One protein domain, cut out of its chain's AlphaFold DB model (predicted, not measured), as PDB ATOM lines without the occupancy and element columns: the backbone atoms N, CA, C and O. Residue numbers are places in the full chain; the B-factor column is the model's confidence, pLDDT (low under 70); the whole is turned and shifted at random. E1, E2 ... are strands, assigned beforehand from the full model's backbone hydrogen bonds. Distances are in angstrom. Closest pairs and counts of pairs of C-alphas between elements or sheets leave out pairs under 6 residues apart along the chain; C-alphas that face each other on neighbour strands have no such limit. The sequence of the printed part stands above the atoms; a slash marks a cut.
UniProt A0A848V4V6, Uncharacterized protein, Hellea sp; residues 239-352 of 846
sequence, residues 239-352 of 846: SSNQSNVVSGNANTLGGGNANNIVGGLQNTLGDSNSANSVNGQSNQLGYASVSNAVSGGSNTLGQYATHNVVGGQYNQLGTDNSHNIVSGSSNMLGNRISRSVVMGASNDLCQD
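What this domain is: This is residues 239 to 352 of the 846 residues of an uncharacterized protein of Hellea sp (UniProt A0A848V4V6). The chain is wound in stacked turns, a solenoid in which each turn has one sharply bent strand and a link that leads on to the next turn. The seven strands E1 to E7 stack side by side in chain order as one parallel, twisted sheet that is folded along the row of bends, and the links between them make the rest of each turn. The printed part has 114 residues, with no named helix and seven named strands, E1 to E7, and its class is all strand. It is compact, with a radius of gyration of the C-alphas of 12.6 A, and its outline is elongated, with spans of 36 by 22 by 15 A.

How they stand to each other: E1, residues 245 to 253, is an edge strand and bends by 131 degrees at residue 249. E2, residues 261 to 269, is its parallel neighbour, at 1 degree between directions; C-alphas 245 and 261 face each other at 4.7 A, and N 246 and O 261 are within hydrogen-bond range at 2.8 A. E3, residues 277 to 285, is parallel to E2 at 14 degrees, with N 262 and O 277 at 2.8 A. E4, residues 293 to 301, is parallel to E3 at 3 degrees, with N 278 and O 293 at 2.9 A. E5, residues 309 to 317, is parallel to E4 at 18 degrees, with N 294 and O 309 at 2.7 A. E6, residues 325 to 332, is parallel to E5 at 45 degrees, with N 310 and O 325 at 2.8 A. E7, residues 341 to 348, is the other edge strand, parallel to E6 at 16 degrees, with N 326 and O 341 at 2.8 A. It bends by 133 degrees at residue 345. E1 and E7 are apart.

Where its parts are: E1 begins at C-alpha 245 (217.558, 186.406, 197.344) and measures 12.0 A from first to last C-alpha. E2 measures 11.9 A, E3 11.7 A, E4 11.6 A, E5 11.5 A and E6 11.9 A. E4 begins at C-alpha 293 (211.207, 186.565, 209.921). E7 measures 11.2 A and ends at C-alpha 348 (201.304, 197.582, 224.085).

The domain as a whole: The two C-alphas farthest apart are those of Val 245 and Asp 352, at 38.4 A. The printed part has no cut. The links from E1 to E2 through E5 to E6 have 7 residues each and that from E6 to E7 has 8; these links are short. The mean pLDDT of the printed part is 81.9, and it is under 70 at residue 320, residues 328 to 331 and residues 333 to 352.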
ATOM      1  N   SER A 239     203.736 186.719 191.779       92.00
ATOM      2  CA  SER A 239     203.108 185.785 192.720       92.00
ATOM      3  C   SER A 239     203.831 184.437 192.779       92.00
ATOM      4  O   SER A 239     204.466 184.014 191.812       92.00
ATOM      5  N   SER A 240     203.687 183.736 193.905       92.00
ATOM      6  CA  SER A 240     204.138 182.347 194.100       92.00
ATOM      7  C   SER A 240     205.646 182.078 193.934       92.00
ATOM      8  O   SER A 240     206.032 180.919 193.800       92.00
ATOM      9  N   ASN A 241     206.503 183.104 193.941       92.12
ATOM     10  CA  ASN A 241     207.957 182.974 193.771       92.12
ATOM     11  C   ASN A 241     208.631 182.445 195.042       92.12
ATOM     12  O   ASN A 241     208.296 182.892 196.148       92.12
ATOM     13  N   GLN A 242     209.601 181.539 194.902       93.31
ATOM     14  CA  GLN A 242     210.201 180.844 196.040       93.31
ATOM     15  C   GLN A 242     211.726 180.900 196.122       93.31
ATOM     16  O   GLN A 242     212.443 180.738 195.140       93.31
ATOM     17  N   SER A 243     212.241 180.998 197.349       93.75
ATOM     18  CA  SER A 243     213.676 180.856 197.664       93.75
ATOM     19  C   SER A 243     214.611 181.870 196.976       93.75
ATOM     20  O   SER A 243     215.810 181.621 196.874       93.75
ATOM     21  N   ASN A 244     214.092 183.001 196.490       93.62
ATOM     22  CA  ASN A 244     214.892 184.053 195.860       93.62
ATOM     23  C   ASN A 244     215.648 184.881 196.913       93.62
ATOM     24  O   ASN A 244     215.183 185.042 198.044       93.62
ATOM     25  N   VAL A 245     216.783 185.463 196.525       94.75
ATOM     26  CA  VAL A 245     217.558 186.406 197.344       94.75
ATOM     27  C   VAL A 245     217.475 187.784 196.701       94.75
ATOM     28  O   VAL A 245     218.093 188.025 195.672       94.75
ATOM     29  N   VAL A 246     216.702 188.688 197.293       94.25
ATOM     30  CA  VAL A 246     216.409 190.029 196.781       94.25
ATOM     31  C   VAL A 246     217.112 191.077 197.643       94.25
ATOM     32  O   VAL A 246     216.988 191.065 198.868       94.25
ATOM     33  N   SER A 247     217.832 192.006 197.020       90.12
ATOM     34  CA  SER A 247     218.533 193.105 197.691       90.12
ATOM     35  C   SER A 247     218.287 194.434 196.977       90.12
ATOM     36  O   SER A 247     218.407 194.517 195.753       90.12
ATOM     37  N   GLY A 248     217.948 195.496 197.712       84.56
ATOM     38  CA  GLY A 248     217.768 196.800 197.082       84.56
ATOM     39  C   GLY A 248     217.373 197.968 197.972       84.56
ATOM     40  O   GLY A 248     217.532 197.924 199.185       84.56
ATOM     41  N   ASN A 249     216.868 199.046 197.367       87.00
ATOM     42  CA  ASN A 249     216.312 200.173 198.123       87.00
ATOM     43  C   ASN A 249     214.842 199.901 198.466       87.00
ATOM     44  O   ASN A 249     214.504 199.820 199.648       87.00
ATOM     45  N   ALA A 250     214.006 199.681 197.446       91.25
ATOM     46  CA  ALA A 250     212.608 199.296 197.600       91.25
ATOM     47  C   ALA A 250     212.320 197.948 196.918       91.25
ATOM     48  O   ALA A 250     212.610 197.767 195.733       91.25
ATOM     49  N   ASN A 251     211.720 197.017 197.659       93.88
ATOM     50  CA  ASN A 251     211.362 195.680 197.188       93.88
ATOM     51  C   ASN A 251     209.853 195.446 197.359       93.88
ATOM     52  O   ASN A 251     209.329 195.592 198.462       93.88
ATOM     53  N   THR A 252     209.164 195.039 196.294       93.94
ATOM     54  CA  THR A 252     207.740 194.668 196.306       93.94
ATOM     55  C   THR A 252     207.597 193.187 195.974       93.94
ATOM     56  O   THR A 252     208.083 192.739 194.940       93.94
ATOM     57  N   LEU A 253     206.922 192.418 196.824       94.31
ATOM     58  CA  LEU A 253     206.555 191.020 196.586       94.31
ATOM     59  C   LEU A 253     205.031 190.939 196.421       94.31
ATOM     60  O   LEU A 253     204.298 191.455 197.265       94.31
ATOM     61  N   GLY A 254     204.550 190.290 195.358       91.69
ATOM     62  CA  GLY A 254     203.129 190.040 195.101       91.69
ATOM     63  C   GLY A 254     202.505 189.008 196.048       91.69
ATOM     64  O   GLY A 254     202.877 188.913 197.214       91.69
ATOM     65  N   GLY A 255     201.528 188.234 195.572       90.38
ATOM     66  CA  GLY A 255     200.797 187.286 196.422       90.38
ATOM     67  C   GLY A 255     201.518 185.945 196.614       90.38
ATOM     68  O   GLY A 255     201.991 185.350 195.649       90.38
ATOM     69  N   GLY A 256     201.544 185.417 197.840       90.00
ATOM     70  CA  GLY A 256     201.905 184.013 198.096       90.00
ATOM     71  C   GLY A 256     203.366 183.612 197.845       90.00
ATOM     72  O   GLY A 256     203.635 182.428 197.658       90.00
ATOM     73  N   ASN A 257     204.314 184.553 197.826       94.06
ATOM     74  CA  ASN A 257     205.741 184.244 197.686       94.06
ATOM     75  C   ASN A 257     206.292 183.609 198.978       94.06
ATOM     76  O   ASN A 257     205.897 184.000 200.087       94.06
ATOM     77  N   ALA A 258     207.203 182.640 198.841       93.75
ATOM     78  CA  ALA A 258     207.645 181.788 199.947       93.75
ATOM     79  C   ALA A 258     209.173 181.647 200.104       93.75
ATOM     80  O   ALA A 258     209.900 181.521 199.127       93.75
ATOM     81  N   ASN A 259     209.676 181.566 201.339       93.19
ATOM     82  CA  ASN A 259     211.092 181.270 201.642       93.19
ATOM     83  C   ASN A 259     212.128 182.271 201.069       93.19
ATOM     84  O   ASN A 259     213.313 181.949 201.004       93.19
ATOM     85  N   ASN A 260     211.719 183.462 200.619       93.25
ATOM     86  CA  ASN A 260     212.632 184.436 200.014       93.25
ATOM     87  C   ASN A 260     213.416 185.207 201.091       93.25
ATOM     88  O   ASN A 260     212.889 185.498 202.166       93.25
ATOM     89  N   ILE A 261     214.655 185.588 200.790       95.06
ATOM     90  CA  ILE A 261     215.453 186.523 201.596       95.06
ATOM     91  C   ILE A 261     215.335 187.900 200.939       95.06
ATOM     92  O   ILE A 261     215.658 188.035 199.765       95.06
ATOM     93  N   VAL A 262     214.869 188.915 201.664       94.44
ATOM     94  CA  VAL A 262     214.567 190.251 201.126       94.44
ATOM     95  C   VAL A 262     215.238 191.320 201.987       94.44
ATOM     96  O   VAL A 262     214.810 191.578 203.108       94.44
ATOM     97  N   GLY A 263     216.301 191.941 201.478       89.19
ATOM     98  CA  GLY A 263     217.029 193.024 202.144       89.19
ATOM     99  C   GLY A 263     216.810 194.379 201.468       89.19
ATOM    100  O   GLY A 263     216.933 194.485 200.247       89.19
ATOM    101  N   GLY A 264     216.552 195.439 202.236       85.75
ATOM    102  CA  GLY A 264     216.544 196.796 201.687       85.75
ATOM    103  C   GLY A 264     216.218 197.912 202.668       85.75
ATOM    104  O   GLY A 264     216.345 197.741 203.874       85.75
ATOM    105  N   LEU A 265     215.805 199.080 202.170       86.75
ATOM    106  CA  LEU A 265     215.285 200.158 203.024       86.75
ATOM    107  C   LEU A 265     213.768 200.050 203.198       86.75
ATOM    108  O   LEU A 265     213.271 200.267 204.300       86.75
ATOM    109  N   GLN A 266     213.045 199.699 202.135       92.12
ATOM    110  CA  GLN A 266     211.589 199.578 202.112       92.12
ATOM    111  C   GLN A 266     211.189 198.231 201.502       92.12
ATOM    112  O   GLN A 266     211.544 197.940 200.364       92.12
ATOM    113  N   ASN A 267     210.444 197.408 202.236       93.81
ATOM    114  CA  ASN A 267     210.007 196.089 201.773       93.81
ATOM    115  C   ASN A 267     208.487 195.960 201.919       93.81
ATOM    116  O   ASN A 267     207.978 196.008 203.036       93.81
ATOM    117  N   THR A 268     207.773 195.757 200.814       93.94
ATOM    118  CA  THR A 268     206.313 195.585 200.789       93.94
ATOM    119  C   THR A 268     205.973 194.188 200.290       93.94
ATOM    120  O   THR A 268     206.141 193.879 199.114       93.94
ATOM    121  N   LEU A 269     205.485 193.337 201.183       94.00
ATOM    122  CA  LEU A 269     204.959 192.011 200.878       94.00
ATOM    123  C   LEU A 269     203.434 192.118 200.781       94.00
ATOM    124  O   LEU A 269     202.797 192.604 201.712       94.00
ATOM    125  N   GLY A 270     202.848 191.654 199.678       90.44
ATOM    126  CA  GLY A 270     201.400 191.512 199.511       90.44
ATOM    127  C   GLY A 270     200.794 190.386 200.359       90.44
ATOM    128  O   GLY A 270     201.352 189.958 201.375       90.44
ATOM    129  N   ASP A 271     199.646 189.878 199.930       91.44
ATOM    130  CA  ASP A 271     198.858 188.933 200.723       91.44
ATOM    131  C   ASP A 271     199.392 187.488 200.655       91.44
ATOM    132  O   ASP A 271     199.992 187.058 199.666       91.44
ATOM    133  N   SER A 272     199.162 186.714 201.719       91.56
ATOM    134  CA  SER A 272     199.527 185.294 201.863       91.56
ATOM    135  C   SER A 272     201.027 184.964 201.737       91.56
ATOM    136  O   SER A 272     201.388 183.796 201.588       91.56
ATOM    137  N   ASN A 273     201.926 185.955 201.793       93.38
ATOM    138  CA  ASN A 273     203.375 185.721 201.746       93.38
ATOM    139  C   ASN A 273     203.859 184.960 202.990       93.38
ATOM    140  O   ASN A 273     203.461 185.283 204.118       93.38
ATOM    141  N   SER A 274     204.730 183.963 202.799       94.12
ATOM    142  CA  SER A 274     205.105 183.042 203.880       94.12
ATOM    143  C   SER A 274     206.592 182.698 204.001       94.12
ATOM    144  O   SER A 274     207.321 182.638 203.020       94.12
ATOM    145  N   ALA A 275     207.059 182.444 205.225       92.81
ATOM    146  CA  ALA A 275     208.426 181.990 205.521       92.81
ATOM    147  C   ALA A 275     209.569 182.877 204.962       92.81
ATOM    148  O   ALA A 275     210.713 182.432 204.883       92.81
ATOM    149  N   ASN A 276     209.296 184.127 204.574       92.69
ATOM    150  CA  ASN A 276     210.308 185.026 204.021       92.69
ATOM    151  C   ASN A 276     211.142 185.648 205.150       92.69
ATOM    152  O   ASN A 276     210.596 186.047 206.181       92.69
ATOM    153  N   SER A 277     212.453 185.783 204.955       95.38
ATOM    154  CA  SER A 277     213.317 186.564 205.844       95.38
ATOM    155  C   SER A 277     213.453 187.974 205.286       95.38
ATOM    156  O   SER A 277     213.986 188.157 204.197       95.38
ATOM    157  N   VAL A 278     212.944 188.971 206.007       94.12
ATOM    158  CA  VAL A 278     212.858 190.361 205.542       94.12
ATOM    159  C   VAL A 278     213.703 191.247 206.451       94.12
ATOM    160  O   VAL A 278     213.493 191.266 207.661       94.12
ATOM    161  N   ASN A 279     214.648 191.993 205.889       90.94
ATOM    162  CA  ASN A 279     215.462 192.959 206.619       90.94
ATOM    163  C   ASN A 279     215.339 194.347 205.978       90.94
ATOM    164  O   ASN A 279     215.560 194.494 204.773       90.94
ATOM    165  N   GLY A 280     215.011 195.369 206.766       87.12
ATOM    166  CA  GLY A 280     215.057 196.742 206.270       87.12
ATOM    167  C   GLY A 280     214.509 197.811 207.197       87.12
ATOM    168  O   GLY A 280     213.969 197.520 208.259       87.12
ATOM    169  N   GLN A 281     214.651 199.080 206.811       87.44
ATOM    170  CA  GLN A 281     214.223 200.199 207.657       87.44
ATOM    171  C   GLN A 281     212.695 200.262 207.825       87.44
ATOM    172  O   GLN A 281     212.233 200.599 208.915       87.44
ATOM    173  N   SER A 282     211.925 199.923 206.788       91.81
ATOM    174  CA  SER A 282     210.461 199.902 206.791       91.81
ATOM    175  C   SER A 282     209.936 198.649 206.090       91.81
ATOM    176  O   SER A 282     210.142 198.488 204.889       91.81
ATOM    177  N   ASN A 283     209.236 197.774 206.811       93.31
ATOM    178  CA  ASN A 283     208.731 196.502 206.286       93.31
ATOM    179  C   ASN A 283     207.208 196.412 206.462       93.31
ATOM    180  O   ASN A 283     206.718 196.424 207.589       93.31
ATOM    181  N   GLN A 284     206.457 196.292 205.369       93.81
ATOM    182  CA  GLN A 284     205.006 196.107 205.367       93.81
ATOM    183  C   GLN A 284     204.658 194.706 204.855       93.81
ATOM    184  O   GLN A 284     205.109 194.305 203.785       93.81
ATOM    185  N   LEU A 285     203.851 193.967 205.611       93.31
ATOM    186  CA  LEU A 285     203.361 192.627 205.284       93.31
ATOM    187  C   LEU A 285     201.841 192.675 205.070       93.31
ATOM    188  O   LEU A 285     201.130 193.290 205.861       93.31
ATOM    189  N   GLY A 286     201.341 192.028 204.018       90.06
ATOM    190  CA  GLY A 286     199.928 192.023 203.636       90.06
ATOM    191  C   GLY A 286     199.045 191.090 204.467       90.06
ATOM    192  O   GLY A 286     199.463 190.517 205.482       90.06
ATOM    193  N   TYR A 287     197.799 190.942 204.023       91.44
ATOM    194  CA  TYR A 287     196.782 190.092 204.639       91.44
ATOM    195  C   TYR A 287     197.254 188.634 204.726       91.44
ATOM    196  O   TYR A 287     197.846 188.108 203.786       91.44
ATOM    197  N   ALA A 288     196.982 187.970 205.850       89.38
ATOM    198  CA  ALA A 288     197.324 186.570 206.109       89.38
ATOM    199  C   ALA A 288     198.805 186.207 205.854       89.38
ATOM    200  O   ALA A 288     199.109 185.110 205.393       89.38
ATOM    201  N   SER A 289     199.746 187.106 206.164       92.31
ATOM    202  CA  SER A 289     201.188 186.812 206.084       92.31
ATOM    203  C   SER A 289     201.624 185.810 207.171       92.31
ATOM    204  O   SER A 289     201.322 186.020 208.351       92.31
ATOM    205  N   VAL A 290     202.339 184.732 206.812       92.06
ATOM    206  CA  VAL A 290     202.618 183.588 207.717       92.06
ATOM    207  C   VAL A 290     204.111 183.287 207.916       92.06
ATOM    208  O   VAL A 290     204.842 183.087 206.955       92.06
ATOM    209  N   SER A 291     204.575 183.131 209.156       92.44
ATOM    210  CA  SER A 291     205.931 182.640 209.490       92.44
ATOM    211  C   SER A 291     207.105 183.463 208.934       92.44
ATOM    212  O   SER A 291     208.214 182.946 208.818       92.44
ATOM    213  N   ASN A 292     206.903 184.731 208.571       92.25
ATOM    214  CA  ASN A 292     207.978 185.582 208.057       92.25
ATOM    215  C   ASN A 292     208.888 186.061 209.205       92.25
ATOM    216  O   ASN A 292     208.404 186.411 210.283       92.25
ATOM    217  N   ALA A 293     210.199 186.097 208.973       93.50
ATOM    218  CA  ALA A 293     211.207 186.565 209.921       93.50
ATOM    219  C   ALA A 293     211.659 187.982 209.537       93.50
ATOM    220  O   ALA A 293     212.556 188.160 208.713       93.50
ATOM    221  N   VAL A 294     210.999 188.983 210.115       93.19
ATOM    222  CA  VAL A 294     211.156 190.411 209.830       93.19
ATOM    223  C   VAL A 294     212.104 191.064 210.842       93.19
ATOM    224  O   VAL A 294     211.973 190.870 212.051       93.19
ATOM    225  N   SER A 295     213.044 191.874 210.361       89.38
ATOM    226  CA  SER A 295     213.976 192.660 211.172       89.38
ATOM    227  C   SER A 295     214.078 194.085 210.626       89.38
ATOM    228  O   SER A 295     214.291 194.266 209.426       89.38
ATOM    229  N   GLY A 296     213.928 195.113 211.467       83.81
ATOM    230  CA  GLY A 296     213.905 196.476 210.941       83.81
ATOM    231  C   GLY A 296     213.757 197.638 211.912       83.81
ATOM    232  O   GLY A 296     213.788 197.481 213.129       83.81
ATOM    233  N   GLY A 297     213.593 198.832 211.342       83.94
ATOM    234  CA  GLY A 297     213.239 200.040 212.090       83.94
ATOM    235  C   GLY A 297     211.747 200.057 212.419       83.94
ATOM    236  O   GLY A 297     211.371 200.004 213.588       83.94
ATOM    237  N   SER A 298     210.919 200.084 211.375       90.69
ATOM    238  CA  SER A 298     209.457 200.054 211.427       90.69
ATOM    239  C   SER A 298     208.920 198.817 210.711       90.69
ATOM    240  O   SER A 298     209.284 198.558 209.565       90.69
ATOM    241  N   ASN A 299     208.040 198.064 211.365       91.94
ATOM    242  CA  ASN A 299     207.452 196.836 210.839       91.94
ATOM    243  C   ASN A 299     205.925 196.872 211.002       91.94
ATOM    244  O   ASN A 299     205.436 197.041 212.117       91.94
ATOM    245  N   THR A 300     205.170 196.667 209.923       91.75
ATOM    246  CA  THR A 300     203.699 196.628 209.930       91.75
ATOM    247  C   THR A 300     203.209 195.294 209.381       91.75
ATOM    248  O   THR A 300     203.479 194.952 208.234       91.75
ATOM    249  N   LEU A 301     202.458 194.545 210.185       89.69
ATOM    250  CA  LEU A 301     201.807 193.298 209.787       89.69
ATOM    251  C   LEU A 301     200.329 193.555 209.489       89.69
ATOM    252  O   LEU A 301     199.614 194.086 210.335       89.69
ATOM    253  N   GLY A 302     199.866 193.133 208.313       88.25
ATOM    254  CA  GLY A 302     198.459 193.140 207.915       88.25
ATOM    255  C   GLY A 302     197.585 192.238 208.787       88.25
ATOM    256  O   GLY A 302     198.059 191.631 209.743       88.25
ATOM    257  N   GLN A 303     196.291 192.172 208.472       86.38
ATOM    258  CA  GLN A 303     195.310 191.399 209.243       86.38
ATOM    259  C   GLN A 303     195.488 189.883 209.060       86.38
ATOM    260  O   GLN A 303     195.957 189.441 208.012       86.38
ATOM    261  N   TYR A 304     195.055 189.085 210.039       82.56
ATOM    262  CA  TYR A 304     195.175 187.616 210.072       82.56
ATOM    263  C   TYR A 304     196.616 187.081 209.908       82.56
ATOM    264  O   TYR A 304     196.813 185.905 209.601       82.56
ATOM    265  N   ALA A 305     197.644 187.910 210.109       88.06
ATOM    266  CA  ALA A 305     199.042 187.508 210.008       88.06
ATOM    267  C   ALA A 305     199.447 186.620 211.199       88.06
ATOM    268  O   ALA A 305     199.177 186.953 212.361       88.06
ATOM    269  N   THR A 306     200.106 185.485 210.939       84.56
ATOM    270  CA  THR A 306     200.434 184.511 211.996       84.56
ATOM    271  C   THR A 306     201.864 183.995 211.986       84.56
ATOM    272  O   THR A 306     202.509 183.958 210.946       84.56
ATOM    273  N   HIS A 307     202.360 183.551 213.145       88.56
ATOM    274  CA  HIS A 307     203.671 182.897 213.305       88.56
ATOM    275  C   HIS A 307     204.898 183.741 212.900       88.56
ATOM    276  O   HIS A 307     206.018 183.234 212.898       88.56
ATOM    277  N   ASN A 308     204.722 185.021 212.562       89.50
ATOM    278  CA  ASN A 308     205.816 185.887 212.136       89.50
ATOM    279  C   ASN A 308     206.697 186.261 213.337       89.50
ATOM    280  O   ASN A 308     206.192 186.531 214.429       89.50
ATOM    281  N   VAL A 309     208.007 186.331 213.122       91.06
ATOM    282  CA  VAL A 309     208.974 186.866 214.088       91.06
ATOM    283  C   VAL A 309     209.338 188.271 213.631       91.06
ATOM    284  O   VAL A 309     209.753 188.445 212.492       91.06
ATOM    285  N   VAL A 310     209.159 189.276 214.484       89.44
ATOM    286  CA  VAL A 310     209.237 190.696 214.127       89.44
ATOM    287  C   VAL A 310     210.137 191.415 215.128       89.44
ATOM    288  O   VAL A 310     209.717 191.743 216.236       89.44
ATOM    289  N   GLY A 311     211.398 191.625 214.757       84.75
ATOM    290  CA  GLY A 311     212.366 192.387 215.544       84.75
ATOM    291  C   GLY A 311     212.483 193.828 215.051       84.75
ATOM    292  O   GLY A 311     212.757 194.044 213.870       84.75
ATOM    293  N   GLY A 312     212.348 194.825 215.923       81.88
ATOM    294  CA  GLY A 312     212.557 196.213 215.507       81.88
ATOM    295  C   GLY A 312     212.307 197.288 216.556       81.88
ATOM    296  O   GLY A 312     212.060 196.983 217.721       81.88
ATOM    297  N   GLN A 313     212.396 198.551 216.132       81.12
ATOM    298  CA  GLN A 313     212.178 199.715 217.003       81.12
ATOM    299  C   GLN A 313     210.705 200.126 217.132       81.12
ATOM    300  O   GLN A 313     210.343 200.723 218.150       81.12
ATOM    301  N   TYR A 314     209.899 199.818 216.111       84.00
ATOM    302  CA  TYR A 314     208.457 200.039 216.036       84.00
ATOM    303  C   TYR A 314     207.809 198.854 215.317       84.00
ATOM    304  O   TYR A 314     208.137 198.582 214.162       84.00
ATOM    305  N   ASN A 315     206.895 198.145 215.978       84.62
ATOM    306  CA  ASN A 315     206.314 196.913 215.438       84.62
ATOM    307  C   ASN A 315     204.789 196.922 215.612       84.62
ATOM    308  O   ASN A 315     204.297 196.729 216.719       84.62
ATOM    309  N   GLN A 316     204.039 197.140 214.534       87.25
ATOM    310  CA  GLN A 316     202.577 197.238 214.530       87.25
ATOM    311  C   GLN A 316     201.934 195.978 213.941       87.25
ATOM    312  O   GLN A 316     202.252 195.576 212.821       87.25
ATOM    313  N   LEU A 317     200.989 195.377 214.660       81.62
ATOM    314  CA  LEU A 317     200.185 194.246 214.191       81.62
ATOM    315  C   LEU A 317     198.739 194.686 213.925       81.62
ATOM    316  O   LEU A 317     198.096 195.263 214.794       81.62
ATOM    317  N   GLY A 318     198.220 194.372 212.737       78.31
ATOM    318  CA  GLY A 318     196.804 194.490 212.388       78.31
ATOM    319  C   GLY A 318     195.909 193.475 213.111       78.31
ATOM    320  O   GLY A 318     196.374 192.653 213.895       78.31
ATOM    321  N   THR A 319     194.603 193.540 212.855       73.75
ATOM    322  CA  THR A 319     193.586 192.744 213.565       73.75
ATOM    323  C   THR A 319     193.648 191.243 213.256       73.75
ATOM    324  O   THR A 319     194.056 190.849 212.167       73.75
ATOM    325  N   ASP A 320     193.177 190.403 214.184       68.31
ATOM    326  CA  ASP A 320     193.132 188.926 214.070       68.31
ATOM    327  C   ASP A 320     194.496 188.213 213.989       68.31
ATOM    328  O   ASP A 320     194.565 186.990 213.831       68.31
ATOM    329  N   ASN A 321     195.604 188.938 214.145       71.56
ATOM    330  CA  ASN A 321     196.937 188.344 214.099       71.56
ATOM    331  C   ASN A 321     197.168 187.402 215.298       71.56
ATOM    332  O   ASN A 321     196.686 187.631 216.410       71.56
ATOM    333  N   SER A 322     197.919 186.315 215.102       70.94
ATOM    334  CA  SER A 322     198.149 185.342 216.180       70.94
ATOM    335  C   SER A 322     199.483 184.605 216.112       70.94
ATOM    336  O   SER A 322     200.062 184.455 215.046       70.94
ATOM    337  N   HIS A 323     199.966 184.098 217.247       74.12
ATOM    338  CA  HIS A 323     201.214 183.318 217.327       74.12
ATOM    339  C   HIS A 323     202.486 184.070 216.875       74.12
ATOM    340  O   HIS A 323     203.506 183.441 216.611       74.12
ATOM    341  N   ASN A 324     202.448 185.402 216.757       78.56
ATOM    342  CA  ASN A 324     203.608 186.187 216.329       78.56
ATOM    343  C   ASN A 324     204.555 186.438 217.513       78.56
ATOM    344  O   ASN A 324     204.097 186.605 218.643       78.56
ATOM    345  N   ILE A 325     205.860 186.511 217.264       81.00
ATOM    346  CA  ILE A 325     206.861 186.925 218.255       81.00
ATOM    347  C   ILE A 325     207.322 188.328 217.876       81.00
ATOM    348  O   ILE A 325     207.933 188.504 216.829       81.00
ATOM    349  N   VAL A 326     207.045 189.321 218.712       78.19
ATOM    350  CA  VAL A 326     207.387 190.729 218.473       78.19
ATOM    351  C   VAL A 326     208.454 191.149 219.488       78.19
ATOM    352  O   VAL A 326     208.335 190.818 220.665       78.19
ATOM    353  N   SER A 327     209.533 191.807 219.069       74.38
ATOM    354  CA  SER A 327     210.684 192.058 219.946       74.38
ATOM    355  C   SER A 327     211.436 193.347 219.618       74.38
ATOM    356  O   SER A 327     211.524 193.754 218.461       74.38
ATOM    357  N   GLY A 328     212.030 193.965 220.640       68.31
ATOM    358  CA  GLY A 328     212.830 195.186 220.526       68.31
ATOM    359  C   GLY A 328     212.201 196.332 221.307       68.31
ATOM    360  O   GLY A 328     212.297 196.357 222.537       68.31
ATOM    361  N   SER A 329     211.566 197.278 220.614       62.38
ATOM    362  CA  SER A 329     210.796 198.345 221.258       62.38
ATOM    363  C   SER A 329     209.493 198.694 220.539       62.38
ATOM    364  O   SER A 329     209.301 198.338 219.380       62.38
ATOM    365  N   SER A 330     208.627 199.436 221.237       67.50
ATOM    366  CA  SER A 330     207.404 200.066 220.708       67.50
ATOM    367  C   SER A 330     206.536 199.084 219.916       67.50
ATOM    368  O   SER A 330     206.230 199.274 218.735       67.50
ATOM    369  N   ASN A 331     206.184 197.993 220.587       69.50
ATOM    370  CA  ASN A 331     205.398 196.902 220.033       69.50
ATOM    371  C   ASN A 331     203.909 197.195 220.254       69.50
ATOM    372  O   ASN A 331     203.505 197.363 221.398       69.50
ATOM    373  N   MET A 332     203.111 197.242 219.188       73.94
ATOM    374  CA  MET A 332     201.689 197.595 219.194       73.94
ATOM    375  C   MET A 332     200.857 196.441 218.622       73.94
ATOM    376  O   MET A 332     200.965 196.112 217.437       73.94
ATOM    377  N   LEU A 333     200.014 195.832 219.454       68.12
ATOM    378  CA  LEU A 333     199.107 194.751 219.064       68.12
ATOM    379  C   LEU A 333     197.718 195.284 218.682       68.12
ATOM    380  O   LEU A 333     197.134 196.053 219.433       68.12
ATOM    381  N   GLY A 334     197.186 194.841 217.539       62.16
ATOM    382  CA  GLY A 334     195.837 195.162 217.059       62.16
ATOM    383  C   GLY A 334     194.687 194.531 217.859       62.16
ATOM    384  O   GLY A 334     194.880 193.954 218.928       62.16
ATOM    385  N   ASN A 335     193.464 194.602 217.326       58.88
ATOM    386  CA  ASN A 335     192.319 193.914 217.936       58.88
ATOM    387  C   ASN A 335     192.416 192.390 217.741       58.88
ATOM    388  O   ASN A 335     192.888 191.903 216.708       58.88
ATOM    389  N   ARG A 336     191.859 191.632 218.696       55.75
ATOM    390  CA  ARG A 336     191.705 190.157 218.665       55.75
ATOM    391  C   ARG A 336     193.008 189.347 218.695       55.75
ATOM    392  O   ARG A 336     193.014 188.160 218.358       55.75
ATOM    393  N   ILE A 337     194.110 189.959 219.114       60.00
ATOM    394  CA  ILE A 337     195.433 189.339 219.032       60.00
ATOM    395  C   ILE A 337     195.541 188.204 220.039       60.00
ATOM    396  O   ILE A 337     195.322 188.362 221.239       60.00
ATOM    397  N   SER A 338     195.885 187.017 219.552       54.91
ATOM    398  CA  SER A 338     195.946 185.821 220.390       54.91
ATOM    399  C   SER A 338     197.311 185.155 220.319       54.91
ATOM    400  O   SER A 338     197.911 185.055 219.251       54.91
ATOM    401  N   ARG A 339     197.806 184.674 221.466       51.97
ATOM    402  CA  ARG A 339     199.022 183.840 221.556       51.97
ATOM    403  C   ARG A 339     200.287 184.489 220.968       51.97
ATOM    404  O   ARG A 339     201.240 183.779 220.671       51.97
ATOM    405  N   SER A 340     200.296 185.808 220.775       63.31
ATOM    406  CA  SER A 340     201.478 186.531 220.302       63.31
ATOM    407  C   SER A 340     202.329 186.930 221.504       63.31
ATOM    408  O   SER A 340     201.805 187.466 222.480       63.31
ATOM    409  N   VAL A 341     203.621 186.631 221.447       63.59
ATOM    410  CA  VAL A 341     204.592 186.944 222.502       63.59
ATOM    411  C   VAL A 341     205.252 188.266 222.153       63.59
ATOM    412  O   VAL A 341     205.636 188.473 221.005       63.59
ATOM    413  N   VAL A 342     205.397 189.156 223.129       67.38
ATOM    414  CA  VAL A 342     205.965 190.486 222.905       67.38
ATOM    415  C   VAL A 342     207.038 190.770 223.947       67.38
ATOM    416  O   VAL A 342     206.812 190.582 225.140       67.38
ATOM    417  N   MET A 343     208.218 191.169 223.480       57.22
ATOM    418  CA  MET A 343     209.448 191.253 224.266       57.22
ATOM    419  C   MET A 343     210.167 192.591 224.079       57.22
ATOM    420  O   MET A 343     210.051 193.256 223.049       57.22
ATOM    421  N   GLY A 344     210.990 192.945 225.065       52.84
ATOM    422  CA  GLY A 344     211.718 194.209 225.086       52.84
ATOM    423  C   GLY A 344     210.915 195.321 225.763       52.84
ATOM    424  O   GLY A 344     210.177 195.057 226.714       52.84
ATOM    425  N   ALA A 345     211.106 196.561 225.319       44.53
ATOM    426  CA  ALA A 345     210.599 197.756 225.996       44.53
ATOM    427  C   ALA A 345     209.363 198.360 225.308       44.53
ATOM    428  O   ALA A 345     209.276 198.390 224.084       44.53
ATOM    429  N   SER A 346     208.452 198.943 226.091       49.38
ATOM    430  CA  SER A 346     207.230 199.595 225.584       49.38
ATOM    431  C   SER A 346     206.356 198.641 224.757       49.38
ATOM    432  O   SER A 346     206.220 198.772 223.541       49.38
ATOM    433  N   ASN A 347     205.786 197.660 225.456       51.38
ATOM    434  CA  ASN A 347     204.947 196.606 224.898       51.38
ATOM    435  C   ASN A 347     203.471 196.944 225.143       51.38
ATOM    436  O   ASN A 347     203.020 196.860 226.283       51.38
ATOM    437  N   ASP A 348     202.743 197.315 224.093       51.69
ATOM    438  CA  ASP A 348     201.304 197.582 224.085       51.69
ATOM    439  C   ASP A 348     200.576 196.365 223.497       51.69
ATOM    440  O   ASP A 348     200.601 196.118 222.287       51.69
ATOM    441  N   LEU A 349     199.981 195.555 224.375       54.75
ATOM    442  CA  LEU A 349     199.322 194.293 224.012       54.75
ATOM    443  C   LEU A 349     197.795 194.450 224.009       54.75
ATOM    444  O   LEU A 349     197.067 193.474 224.199       54.75
ATOM    445  N   CYS A 350     197.332 195.693 223.862       51.50
ATOM    446  CA  CYS A 350     196.027 196.152 224.300       51.50
ATOM    447  C   CYS A 350     195.363 197.054 223.256       51.50
ATOM    448  O   CYS A 350     195.118 198.227 223.525       51.50
ATOM    449  N   GLN A 351     194.960 196.508 222.110       40.09
ATOM    450  CA  GLN A 351     193.837 197.113 221.395       40.09
ATOM    451  C   GLN A 351     192.560 196.335 221.706       40.09
ATOM    452  O   GLN A 351     192.190 195.354 221.061       40.09
ATOM    453  N   ASP A 352     191.851 196.850 222.706       38.94
ATOM    454  CA  ASP A 352     190.653 197.572 222.303       38.94
ATOM    455  C   ASP A 352     190.755 199.060 222.672       38.94
ATOM    456  O   ASP A 352     191.521 199.473 223.541       38.94
TER     457      ASP A 352